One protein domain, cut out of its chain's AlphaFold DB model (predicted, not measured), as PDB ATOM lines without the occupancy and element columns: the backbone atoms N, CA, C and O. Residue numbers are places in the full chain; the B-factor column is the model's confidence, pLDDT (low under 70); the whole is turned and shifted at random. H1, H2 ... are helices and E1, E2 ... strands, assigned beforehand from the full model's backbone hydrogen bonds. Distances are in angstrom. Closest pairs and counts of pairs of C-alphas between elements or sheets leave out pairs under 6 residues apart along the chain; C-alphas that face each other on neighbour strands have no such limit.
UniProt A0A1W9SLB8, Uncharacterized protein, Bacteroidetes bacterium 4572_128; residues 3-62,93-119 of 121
ATOM      1  N   PHE A   3     -40.712 -25.152 -14.609       91.81
ATOM      2  CA  PHE A   3     -41.749 -24.155 -14.395       91.81
ATOM      3  C   PHE A   3     -42.633 -24.054 -15.636       91.81
ATOM      4  O   PHE A   3     -42.116 -24.040 -16.753       91.81
ATOM      5  N   ILE A   4     -43.946 -23.964 -15.438       91.44
ATOM      6  CA  ILE A   4     -44.935 -23.718 -16.495       91.44
ATOM      7  C   ILE A   4     -45.701 -22.459 -16.109       91.44
ATOM      8  O   ILE A   4     -46.255 -22.405 -15.010       91.44
ATOM      9  N   ASN A   5     -45.744 -21.462 -16.994       89.38
ATOM     10  CA  ASN A   5     -46.421 -20.187 -16.725       89.38
ATOM     11  C   ASN A   5     -46.002 -19.595 -15.366       89.38
ATOM     12  O   ASN A   5     -46.840 -19.246 -14.544       89.38
ATOM     13  N   ASP A   6     -44.691 -19.562 -15.114       89.50
ATOM     14  CA  ASP A   6     -44.066 -19.090 -13.867       89.50
ATOM     15  C   ASP A   6     -44.255 -19.993 -12.635       89.50
ATOM     16  O   ASP A   6     -43.490 -19.875 -11.688       89.50
ATOM     17  N   THR A   7     -45.175 -20.958 -12.647       89.69
ATOM     18  CA  THR A   7     -45.414 -21.860 -11.505       89.69
ATOM     19  C   THR A   7     -44.504 -23.087 -11.531       89.69
ATOM     20  O   THR A   7     -44.298 -23.696 -12.585       89.69
ATOM     21  N   LEU A   8     -43.952 -23.486 -10.379       89.31
ATOM     22  CA  LEU A   8     -43.138 -24.699 -10.276       89.31
ATOM     23  C   LEU A   8     -44.007 -25.952 -10.464       89.31
ATOM     24  O   LEU A   8     -44.807 -26.327  -9.607       89.31
ATOM     25  N   ASN A   9     -43.815 -26.640 -11.589       88.88
ATOM     26  CA  ASN A   9     -44.577 -27.834 -11.932       88.88
ATOM     27  C   ASN A   9     -43.865 -29.121 -11.508       88.88
ATOM     28  O   ASN A   9     -44.517 -30.041 -11.030       88.88
ATOM     29  N   SER A  10     -42.536 -29.187 -11.625       89.00
ATOM     30  CA  SER A  10     -41.782 -30.359 -11.172       89.00
ATOM     31  C   SER A  10     -40.382 -30.012 -10.668       89.00
ATOM     32  O   SER A  10     -39.671 -29.171 -11.227       89.00
ATOM     33  N   HIS A  11     -39.960 -30.681  -9.596       87.56
ATOM     34  CA  HIS A  11     -38.638 -30.541  -9.000       87.56
ATOM     35  C   HIS A  11     -38.047 -31.915  -8.694       87.56
ATOM     36  O   HIS A  11     -38.729 -32.807  -8.193       87.56
ATOM     37  N   HIS A  12     -36.761 -32.058  -9.005       85.31
ATOM     38  CA  HIS A  12     -36.004 -33.290  -8.852       85.31
ATOM     39  C   HIS A  12     -34.716 -32.956  -8.117       85.31
ATOM     40  O   HIS A  12     -33.942 -32.117  -8.585       85.31
ATOM     41  N   ILE A  13     -34.502 -33.617  -6.983       76.38
ATOM     42  CA  ILE A  13     -33.273 -33.520  -6.199       76.38
ATOM     43  C   ILE A  13     -32.510 -34.828  -6.273       76.38
ATOM     44  O   ILE A  13     -33.087 -35.912  -6.327       76.38
ATOM     45  N   ASN A  14     -31.191 -34.707  -6.231       67.00
ATOM     46  CA  ASN A  14     -30.253 -35.808  -6.380       67.00
ATOM     47  C   ASN A  14     -30.544 -36.998  -5.437       67.00
ATOM     48  O   ASN A  14     -30.650 -38.134  -5.904       67.00
ATOM     49  N   CYS A  15     -30.763 -36.759  -4.140       59.78
ATOM     50  CA  CYS A  15     -30.996 -37.823  -3.154       59.78
ATOM     51  C   CYS A  15     -32.221 -38.701  -3.476       59.78
ATOM     52  O   CYS A  15     -32.131 -39.925  -3.377       59.78
ATOM     53  N   ASN A  16     -33.304 -38.113  -3.994       54.06
ATOM     54  CA  ASN A  16     -34.523 -38.834  -4.391       54.06
ATOM     55  C   ASN A  16     -34.391 -39.554  -5.743       54.06
ATOM     56  O   ASN A  16     -35.287 -40.284  -6.157       54.06
ATOM     57  N   THR A  17     -33.250 -39.390  -6.415       56.50
ATOM     58  CA  THR A  17     -32.908 -40.080  -7.665       56.50
ATOM     59  C   THR A  17     -31.866 -41.193  -7.482       56.50
ATOM     60  O   THR A  17     -31.271 -41.667  -8.452       56.50
ATOM     61  N   GLY A  18     -31.651 -41.638  -6.236       54.56
ATOM     62  CA  GLY A  18     -30.704 -42.702  -5.886       54.56
ATOM     63  C   GLY A  18     -29.287 -42.197  -5.597       54.56
ATOM     64  O   GLY A  18     -28.349 -42.683  -6.226       54.56
ATOM     65  N   GLY A  19     -29.177 -41.231  -4.672       56.78
ATOM     66  CA  GLY A  19     -27.959 -40.578  -4.150       56.78
ATOM     67  C   GLY A  19     -26.721 -41.475  -3.925       56.78
ATOM     68  O   GLY A  19     -26.888 -42.543  -3.361       56.78
ATOM     69  N   PHE A  20     -25.525 -40.988  -4.320       55.91
ATOM     70  CA  PHE A  20     -24.128 -41.509  -4.260       55.91
ATOM     71  C   PHE A  20     -23.856 -43.032  -4.439       55.91
ATOM     72  O   PHE A  20     -24.565 -43.858  -3.882       55.91
ATOM     73  N   PRO A  21     -22.779 -43.455  -5.156       58.44
ATOM     74  CA  PRO A  21     -21.835 -42.685  -5.989       58.44
ATOM     75  C   PRO A  21     -22.215 -42.654  -7.477       58.44
ATOM     76  O   PRO A  21     -21.639 -41.901  -8.260       58.44
ATOM     77  N   ASN A  22     -23.186 -43.461  -7.904       70.44
ATOM     78  CA  ASN A  22     -23.582 -43.615  -9.303       70.44
ATOM     79  C   ASN A  22     -25.099 -43.535  -9.441       70.44
ATOM     80  O   ASN A  22     -25.809 -44.536  -9.502       70.44
ATOM     81  N   LEU A  23     -25.563 -42.293  -9.504       71.06
ATOM     82  CA  LEU A  23     -26.969 -41.928  -9.480       71.06
ATOM     83  C   LEU A  23     -27.701 -42.460 -10.705       71.06
ATOM     84  O   LEU A  23     -27.352 -42.143 -11.849       71.06
ATOM     85  N   ARG A  24     -28.771 -43.216 -10.469       75.44
ATOM     86  CA  ARG A  24     -29.736 -43.576 -11.508       75.44
ATOM     87  C   ARG A  24     -30.831 -42.515 -11.549       75.44
ATOM     88  O   ARG A  24     -31.960 -42.775 -11.152       75.44
ATOM     89  N   TRP A  25     -30.488 -41.351 -12.108       73.75
ATOM     90  CA  TRP A  25     -31.329 -40.144 -12.177       73.75
ATOM     91  C   TRP A  25     -32.799 -40.367 -12.595       73.75
ATOM     92  O   TRP A  25     -33.671 -39.599 -12.207       73.75
ATOM     93  N   ASN A  26     -33.078 -41.415 -13.378       80.88
ATOM     94  CA  ASN A  26     -34.403 -41.762 -13.896       80.88
ATOM     95  C   ASN A  26     -34.903 -43.139 -13.404       80.88
ATOM     96  O   ASN A  26     -35.446 -43.921 -14.184       80.88
ATOM     97  N   ARG A  27     -34.661 -43.489 -12.132       76.88
ATOM     98  CA  ARG A  27     -35.007 -44.811 -11.569       76.88
ATOM     99  C   ARG A  27     -36.495 -45.146 -11.700       76.88
ATOM    100  O   ARG A  27     -36.825 -46.262 -12.087       76.88
ATOM    101  N   ASN A  28     -37.360 -44.170 -11.446       81.19
ATOM    102  CA  ASN A  28     -38.813 -44.341 -11.475       81.19
ATOM    103  C   ASN A  28     -39.430 -43.956 -12.824       81.19
ATOM    104  O   ASN A  28     -40.643 -43.837 -12.937       81.19
ATOM    105  N   LYS A  29     -38.600 -43.783 -13.866       86.94
ATOM    106  CA  LYS A  29     -39.030 -43.335 -15.199       86.94
ATOM    107  C   LYS A  29     -39.669 -41.936 -15.207       86.94
ATOM    108  O   LYS A  29     -40.311 -41.579 -16.191       86.94
ATOM    109  N   ASP A  30     -39.436 -41.118 -14.179       86.75
ATOM    110  CA  ASP A  30     -40.000 -39.766 -14.063       86.75
ATOM    111  C   ASP A  30     -39.657 -38.862 -15.257       86.75
ATOM    112  O   ASP A  30     -40.453 -38.010 -15.630       86.75
ATOM    113  N   PHE A  31     -38.493 -39.060 -15.888       89.12
ATOM    114  CA  PHE A  31     -38.037 -38.309 -17.065       89.12
ATOM    115  C   PHE A  31     -38.478 -38.928 -18.406       89.12
ATOM    116  O   PHE A  31     -38.032 -38.467 -19.460       89.12
ATOM    117  N   ASN A  32     -39.326 -39.963 -18.404       91.50
ATOM    118  CA  ASN A  32     -39.863 -40.566 -19.633       91.50
ATOM    119  C   ASN A  32     -41.070 -39.804 -20.202       91.50
ATOM    120  O   ASN A  32     -41.571 -40.161 -21.267       91.50
ATOM    121  N   THR A  33     -41.525 -38.762 -19.513       92.19
ATOM    122  CA  THR A  33     -42.588 -37.856 -19.947       92.19
ATOM    123  C   THR A  33     -42.087 -36.418 -19.910       92.19
ATOM    124  O   THR A  33     -41.174 -36.077 -19.156       92.19
ATOM    125  N   PHE A  34     -42.656 -35.566 -20.759       92.88
ATOM    126  CA  PHE A  34     -42.395 -34.132 -20.748       92.88
ATOM    127  C   PHE A  34     -43.717 -33.410 -20.488       92.88
ATOM    128  O   PHE A  34     -44.620 -33.498 -21.315       92.88
ATOM    129  N   ILE A  35     -43.909 -32.725 -19.360       91.69
ATOM    130  CA  ILE A  35     -42.997 -32.437 -18.229       91.69
ATOM    131  C   ILE A  35     -42.764 -33.669 -17.324       91.69
ATOM    132  O   ILE A  35     -43.700 -34.447 -17.142       91.69
ATOM    133  N   PRO A  36     -41.562 -33.851 -16.736       91.06
ATOM    134  CA  PRO A  36     -41.293 -34.969 -15.832       91.06
ATOM    135  C   PRO A  36     -42.220 -35.044 -14.617       91.06
ATOM    136  O   PRO A  36     -42.572 -34.018 -14.028       91.06
ATOM    137  N   HIS A  37     -42.531 -36.263 -14.175       88.19
ATOM    138  CA  HIS A  37     -43.325 -36.487 -12.963       88.19
ATOM    139  C   HIS A  37     -42.624 -35.963 -11.702       88.19
ATOM    140  O   HIS A  37     -41.404 -36.034 -11.573       88.19
ATOM    141  N   LYS A  38     -43.403 -35.449 -10.744       81.69
ATOM    142  CA  LYS A  38     -42.890 -34.974  -9.451       81.69
ATOM    143  C   LYS A  38     -42.308 -36.146  -8.653       81.69
ATOM    144  O   LYS A  38     -42.972 -37.162  -8.491       81.69
ATOM    145  N   GLN A  39     -41.104 -35.981  -8.106       73.75
ATOM    146  CA  GLN A  39     -40.459 -37.012  -7.274       73.75
ATOM    147  C   GLN A  39     -40.860 -36.963  -5.803       73.75
ATOM    148  O   GLN A  39     -40.778 -37.962  -5.090       73.75
ATOM    149  N   THR A  40     -41.266 -35.796  -5.322       64.62
ATOM    150  CA  THR A  40     -41.708 -35.607  -3.944       64.62
ATOM    151  C   THR A  40     -43.226 -35.709  -3.870       64.62
ATOM    152  O   THR A  40     -43.929 -34.989  -4.574       64.62
ATOM    153  N   HIS A  41     -43.715 -36.588  -2.991       59.69
ATOM    154  CA  HIS A  41     -45.142 -36.768  -2.688       59.69
ATOM    155  C   HIS A  41     -45.719 -35.617  -1.850       59.69
ATOM    156  O   HIS A  41     -46.924 -35.545  -1.624       59.69
ATOM    157  N   THR A  42     -44.874 -34.699  -1.383       56.66
ATOM    158  CA  THR A  42     -45.314 -33.449  -0.778       56.66
ATOM    159  C   THR A  42     -45.993 -32.584  -1.831       56.66
ATOM    160  O   THR A  42     -45.498 -32.444  -2.954       56.66
ATOM    161  N   LYS A  43     -47.134 -31.986  -1.462       58.50
ATOM    162  CA  LYS A  43     -47.737 -30.893  -2.227       58.50
ATOM    163  C   LYS A  43     -46.627 -29.873  -2.466       58.50
ATOM    164  O   LYS A  43     -46.150 -29.263  -1.515       58.50
ATOM    165  N   LEU A  44     -46.160 -29.771  -3.712       60.97
ATOM    166  CA  LEU A  44     -45.253 -28.697  -4.088       60.97
ATOM    167  C   LEU A  44     -45.932 -27.406  -3.666       60.97
ATOM    168  O   LEU A  44     -47.101 -27.219  -4.005       60.97
ATOM    169  N   ASP A  45     -45.219 -26.585  -2.906       59.88
ATOM    170  CA  ASP A  45     -45.732 -25.302  -2.468       59.88
ATOM    171  C   ASP A  45     -46.094 -24.506  -3.726       59.88
ATOM    172  O   ASP A  45     -45.223 -24.106  -4.505       59.88
ATOM    173  N   LEU A  46     -47.398 -24.408  -4.006       59.72
ATOM    174  CA  LEU A  46     -47.937 -23.906  -5.275       59.72
ATOM    175  C   LEU A  46     -47.546 -22.431  -5.505       59.72
ATOM    176  O   LEU A  46     -47.708 -21.929  -6.613       59.72
ATOM    177  N   GLY A  47     -46.996 -21.766  -4.480       68.56
ATOM    178  CA  GLY A  47     -46.482 -20.399  -4.514       68.56
ATOM    179  C   GLY A  47     -45.007 -20.239  -4.905       68.56
ATOM    180  O   GLY A  47     -44.531 -19.104  -4.958       68.56
ATOM    181  N   PHE A  48     -44.249 -21.312  -5.185       83.00
ATOM    182  CA  PHE A  48     -42.871 -21.135  -5.662       83.00
ATOM    183  C   PHE A  48     -42.847 -20.757  -7.147       83.00
ATOM    184  O   PHE A  48     -42.967 -21.604  -8.039       83.00
ATOM    185  N   LEU A  49     -42.692 -19.459  -7.396       89.62
ATOM    186  CA  LEU A  49     -42.672 -18.875  -8.729       89.62
ATOM    187  C   LEU A  49     -41.252 -18.772  -9.291       89.62
ATOM    188  O   LEU A  49     -40.285 -18.521  -8.568       89.62
ATOM    189  N   PHE A  50     -41.117 -18.908 -10.608       90.19
ATOM    190  CA  PHE A  50     -39.844 -18.671 -11.283       90.19
ATOM    191  C   PHE A  50     -39.399 -17.215 -11.123       90.19
ATOM    192  O   PHE A  50     -38.213 -16.981 -10.915       90.19
ATOM    193  N   SER A  51     -40.322 -16.250 -11.132       88.94
ATOM    194  CA  SER A  51     -40.037 -14.846 -10.806       88.94
ATOM    195  C   SER A  51     -39.329 -14.668  -9.453       88.94
ATOM    196  O   SER A  51     -38.356 -13.914  -9.386       88.94
ATOM    197  N   HIS A  52     -39.717 -15.421  -8.416       89.50
ATOM    198  CA  HIS A  52     -39.039 -15.413  -7.111       89.50
ATOM    199  C   HIS A  52     -37.631 -16.011  -7.162       89.50
ATOM    200  O   HIS A  52     -36.744 -15.564  -6.446       89.50
ATOM    201  N   LEU A  53     -37.398 -17.025  -7.996       89.12
ATOM    202  CA  LEU A  53     -36.064 -17.608  -8.158       89.12
ATOM    203  C   LEU A  53     -35.151 -16.709  -9.008       89.12
ATOM    204  O   LEU A  53     -33.960 -16.580  -8.731       89.12
ATOM    205  N   LYS A  54     -35.713 -16.085 -10.046       88.25
ATOM    206  CA  LYS A  54     -34.994 -15.324 -11.073       88.25
ATOM    207  C   LYS A  54     -34.179 -14.171 -10.494       88.25
ATOM    208  O   LYS A  54     -33.083 -13.926 -10.988       88.25
ATOM    209  N   ILE A  55     -34.665 -13.508  -9.441       87.50
ATOM    210  CA  ILE A  55     -33.961 -12.384  -8.794       87.50
ATOM    211  C   ILE A  55     -32.592 -12.782  -8.218       87.50
ATOM    212  O   ILE A  55     -31.718 -11.933  -8.068       87.50
ATOM    213  N   TYR A  56     -32.381 -14.071  -7.938       87.12
ATOM    214  CA  TYR A  56     -31.119 -14.594  -7.413       87.12
ATOM    215  C   TYR A  56     -30.167 -15.087  -8.510       87.12
ATOM    216  O   TYR A  56     -29.009 -15.403  -8.232       87.12
ATOM    217  N   LEU A  57     -30.624 -15.166  -9.763       87.06
ATOM    218  CA  LEU A  57     -29.818 -15.656 -10.874       87.06
ATOM    219  C   LEU A  57     -29.023 -14.505 -11.491       87.06
ATOM    220  O   LEU A  57     -29.588 -13.535 -11.993       87.06
ATOM    221  N   LYS A  58     -27.693 -14.634 -11.496       84.19
ATOM    222  CA  LYS A  58     -26.798 -13.659 -12.126       84.19
ATOM    223  C   LYS A  58     -26.328 -14.172 -13.492       84.19
ATOM    224  O   LYS A  58     -25.753 -15.262 -13.548       84.19
ATOM    225  N   PRO A  59     -26.531 -13.419 -14.589       82.25
ATOM    226  CA  PRO A  59     -25.961 -13.772 -15.884       82.25
ATOM    227  C   PRO A  59     -24.433 -13.802 -15.803       82.25
ATOM    228  O   PRO A  59     -23.814 -12.874 -15.287       82.25
ATOM    229  N   THR A  60     -23.816 -14.844 -16.355       76.69
ATOM    230  CA  THR A  60     -22.351 -14.956 -16.446       76.69
ATOM    231  C   THR A  60     -21.760 -14.075 -17.549       76.69
ATOM    232  O   THR A  60     -20.629 -13.617 -17.421       76.69
ATOM    233  N   ASN A  61     -22.529 -13.775 -18.600       70.00
ATOM    234  CA  ASN A  61     -22.111 -12.903 -19.698       70.00
ATOM    235  C   ASN A  61     -22.862 -11.565 -19.667       70.00
ATOM    236  O   ASN A  61     -24.064 -11.527 -19.415       70.00
ATOM    237  N   LYS A  62     -22.181 -10.472 -20.049       56.94
ATOM    238  CA  LYS A  62     -22.728  -9.098 -20.153       56.94
ATOM    239  C   LYS A  62     -23.923  -8.932 -21.115       56.94
ATOM    240  O   LYS A  62     -24.461  -7.836 -21.220       56.94
ATOM    241  N   LYS A  93     -27.345 -34.305 -19.740       91.69
ATOM    242  CA  LYS A  93     -27.689 -35.245 -20.821       91.69
ATOM    243  C   LYS A  93     -29.112 -35.788 -20.677       91.69
ATOM    244  O   LYS A  93     -29.809 -35.911 -21.682       91.69
ATOM    245  N   LEU A  94     -29.547 -36.113 -19.460       91.44
ATOM    246  CA  LEU A  94     -30.907 -36.580 -19.194       91.44
ATOM    247  C   LEU A  94     -31.947 -35.498 -19.501       91.44
ATOM    248  O   LEU A  94     -32.932 -35.787 -20.169       91.44
ATOM    249  N   ILE A  95     -31.699 -34.258 -19.082       92.12
ATOM    250  CA  ILE A  95     -32.591 -33.121 -19.343       92.12
ATOM    251  C   ILE A  95     -32.705 -32.865 -20.847       92.12
ATOM    252  O   ILE A  95     -33.813 -32.763 -21.361       92.12
ATOM    253  N   LYS A  96     -31.586 -32.866 -21.584       92.69
ATOM    254  CA  LYS A  96     -31.607 -32.756 -23.053       92.69
ATOM    255  C   LYS A  96     -32.452 -33.857 -23.704       92.69
ATOM    256  O   LYS A  96     -33.237 -33.573 -24.599       92.69
ATOM    257  N   LYS A  97     -32.332 -35.107 -23.237       93.19
ATOM    258  CA  LYS A  97     -33.177 -36.216 -23.717       93.19
ATOM    259  C   LYS A  97     -34.652 -36.009 -23.385       93.19
ATOM    260  O   LYS A  97     -35.494 -36.288 -24.225       93.19
ATOM    261  N   ASN A  98     -34.954 -35.542 -22.179       93.88
ATOM    262  CA  ASN A  98     -36.321 -35.297 -21.742       93.88
ATOM    263  C   ASN A  98     -36.996 -34.195 -22.571       93.88
ATOM    264  O   ASN A  98     -38.132 -34.363 -22.993       93.88
ATOM    265  N   ILE A  99     -36.275 -33.119 -22.889       93.06
ATOM    266  CA  ILE A  99     -36.781 -32.032 -23.738       93.06
ATOM    267  C   ILE A  99     -37.148 -32.533 -25.139       93.06
ATOM    268  O   ILE A  99     -38.141 -32.085 -25.702       93.06
ATOM    269  N   ASN A 100     -36.424 -33.516 -25.679       92.75
ATOM    270  CA  ASN A 100     -36.770 -34.123 -26.970       92.75
ATOM    271  C   ASN A 100     -38.123 -34.865 -26.953       92.75
ATOM    272  O   ASN A 100     -38.644 -35.194 -28.014       92.75
ATOM    273  N   LEU A 101     -38.704 -35.125 -25.776       93.88
ATOM    274  CA  LEU A 101     -40.045 -35.699 -25.635       93.88
ATOM    275  C   LEU A 101     -41.158 -34.636 -25.735       93.88
ATOM    276  O   LEU A 101     -42.336 -34.995 -25.724       93.88
ATOM    277  N   ASN A 102     -40.817 -33.347 -25.856       91.44
ATOM    278  CA  ASN A 102     -41.756 -32.240 -26.059       91.44
ATOM    279  C   ASN A 102     -42.398 -32.279 -27.460       91.44
ATOM    280  O   ASN A 102     -42.031 -31.524 -28.363       91.44
ATOM    281  N   LYS A 103     -43.379 -33.170 -27.652       85.81
ATOM    282  CA  LYS A 103     -44.071 -33.377 -28.938       85.81
ATOM    283  C   LYS A 103     -44.805 -32.133 -29.442       85.81
ATOM    284  O   LYS A 103     -44.839 -31.895 -30.644       85.81
ATOM    285  N   ASN A 104     -45.337 -31.328 -28.523       82.81
ATOM    286  CA  ASN A 104     -46.109 -30.125 -28.842       82.81
ATOM    287  C   ASN A 104     -45.225 -28.933 -29.238       82.81
ATOM    288  O   ASN A 104     -45.752 -27.868 -29.540       82.81
ATOM    289  N   LYS A 105     -43.888 -29.102 -29.230       83.06
ATOM    290  CA  LYS A 105     -42.901 -28.061 -29.555       83.06
ATOM    291  C   LYS A 105     -43.147 -26.755 -28.793       83.06
ATOM    292  O   LYS A 105     -42.920 -25.668 -29.319       83.06
ATOM    293  N   GLU A 106     -43.614 -26.863 -27.547       86.31
ATOM    294  CA  GLU A 106     -43.789 -25.692 -26.691       86.31
ATOM    295  C   GLU A 106     -42.447 -24.971 -26.523       86.31
ATOM    296  O   GLU A 106     -41.399 -25.617 -26.476       86.31
ATOM    297  N   ASN A 107     -42.470 -23.642 -26.434       89.12
ATOM    298  CA  ASN A 107     -41.251 -22.860 -26.262       89.12
ATOM    299  C   ASN A 107     -40.627 -23.138 -24.880       89.12
ATOM    300  O   ASN A 107     -41.255 -22.868 -23.849       89.12
ATOM    301  N   VAL A 108     -39.406 -23.683 -24.881       91.00
ATOM    302  CA  VAL A 108     -38.652 -24.082 -23.687       91.00
ATOM    303  C   VAL A 108     -37.403 -23.225 -23.561       91.00
ATOM    304  O   VAL A 108     -36.548 -23.224 -24.442       91.00
ATOM    305  N   GLU A 109     -37.253 -22.579 -22.412       91.31
ATOM    306  CA  GLU A 109     -36.032 -21.877 -22.036       91.31
ATOM    307  C   GLU A 109     -35.297 -22.644 -20.933       91.31
ATOM    308  O   GLU A 109     -35.915 -23.126 -19.980       91.31
ATOM    309  N   ILE A 110     -33.973 -22.774 -21.053       91.25
ATOM    310  CA  ILE A 110     -33.150 -23.517 -20.093       91.25
ATOM    311  C   ILE A 110     -32.118 -22.585 -19.464       91.25
ATOM    312  O   ILE A 110     -31.305 -21.977 -20.157       91.25
ATOM    313  N   TYR A 111     -32.101 -22.562 -18.139       91.06
ATOM    314  CA  TYR A 111     -31.162 -21.820 -17.316       91.06
ATOM    315  C   TYR A 111     -30.177 -22.801 -16.678       91.06
ATOM    316  O   TYR A 111     -30.532 -23.545 -15.762       91.06
ATOM    317  N   PHE A 112     -28.933 -22.806 -17.157       91.69
ATOM    318  CA  PHE A 112     -27.841 -23.536 -16.511       91.69
ATOM    319  C   PHE A 112     -27.192 -22.645 -15.456       91.69
ATOM    320  O   PHE A 112     -26.502 -21.683 -15.785       91.69
ATOM    321  N   VAL A 113     -27.407 -22.976 -14.187       92.00
ATOM    322  CA  VAL A 113     -26.933 -22.195 -13.043       92.00
ATOM    323  C   VAL A 113     -25.733 -22.902 -12.432       92.00
ATOM    324  O   VAL A 113     -25.868 -23.984 -11.862       92.00
ATOM    325  N   ASN A 114     -24.558 -22.295 -12.578       91.00
ATOM    326  CA  ASN A 114     -23.354 -22.764 -11.906       91.00
ATOM    327  C   ASN A 114     -23.438 -22.410 -10.414       91.00
ATOM    328  O   ASN A 114     -23.698 -21.253 -10.077       91.00
ATOM    329  N   ASN A 115     -23.223 -23.389  -9.534       89.81
ATOM    330  CA  ASN A 115     -23.191 -23.180  -8.087       89.81
ATOM    331  C   ASN A 115     -21.850 -23.565  -7.435       89.81
ATOM    332  O   ASN A 115     -21.825 -23.884  -6.250       89.81
ATOM    333  N   ASP A 116     -20.737 -23.492  -8.176       89.00
ATOM    334  CA  ASP A 116     -19.390 -23.828  -7.682       89.00
ATOM    335  C   ASP A 116     -18.978 -22.980  -6.481       89.00
ATOM    336  O   ASP A 116     -18.423 -23.497  -5.517       89.00
ATOM    337  N   LYS A 117     -19.315 -21.686  -6.507       84.94
ATOM    338  CA  LYS A 117     -18.981 -20.749  -5.426       84.94
ATOM    339  C   LYS A 117     -19.592 -21.109  -4.071       84.94
ATOM    340  O   LYS A 117     -19.117 -20.599  -3.073       84.94
ATOM    341  N   LEU A 118     -20.621 -21.960  -4.019       79.94
ATOM    342  CA  LEU A 118     -21.160 -22.439  -2.738       79.94
ATOM    343  C   LEU A 118     -20.180 -23.342  -1.977       79.94
ATOM    344  O   LEU A 118     -20.387 -23.583  -0.796       79.94
ATOM    345  N   TYR A 119     -19.165 -23.870  -2.661       72.94
ATOM    346  CA  TYR A 119     -18.211 -24.841  -2.126       72.94
ATOM    347  C   TYR A 119     -16.777 -24.298  -2.071       72.94
ATOM    348  O   TYR A 119     -15.850 -25.056  -1.802       72.94
TER     349      TYR A 119
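Overview. This is residues 3 to 62 and 93 to 119 of the 121 residues of an uncharacterized protein of Bacteroidetes bacterium 4572_128 (UniProt A0A1W9SLB8). The domain has little regular structure: short elements are scattered along a wandering chain, with strand E2 running straight along one side, H4 beyond its end, and residues 18 to 49 looping without a named element. The 87 printed residues hold E1, H1, H2, H3, E2, H4 in that order, a mixed class with 31 residues in named elements. The whole is only just compact, close to loose, with a radius of gyration of the C-alphas of 14.3 A and spans of 38 by 37 by 27 A.

Along the chain. E1, residues 7 to 10, begins at C-alpha 7 (-45.414, -21.860, -11.505). H1 is residues 14 to 17, H2 50 to 54, and H3 93 to 99, 10.1 A long. E2, residues 108 to 114, measures 19.4 A. H4, residues 116 to 119, ends at C-alpha 119 (-18.211, -24.841, -2.126).

Arrangement. E1 and E2 pair with no named strand; residues 3 to 4 pair antiparallel with 7 to 8 of E1. The closest C-alphas of E1 and H2, Thr 7 and Phe 50, are 6.4 A apart. H3 and E2 are only just apart, at 8.2 A. E2 and H4 meet only through their link. In H2 and H3 every O i to N i+4 pair is within hydrogen-bond range; H1 and H4 are too short for one.

Size, cuts and confidence. Residues 63 to 92 are not printed; C-alphas 62 and 93 are 26.6 A apart. The link H1 to H2 is long. Residues 14 to 21, 40 to 47 and 62 have pLDDT under 70.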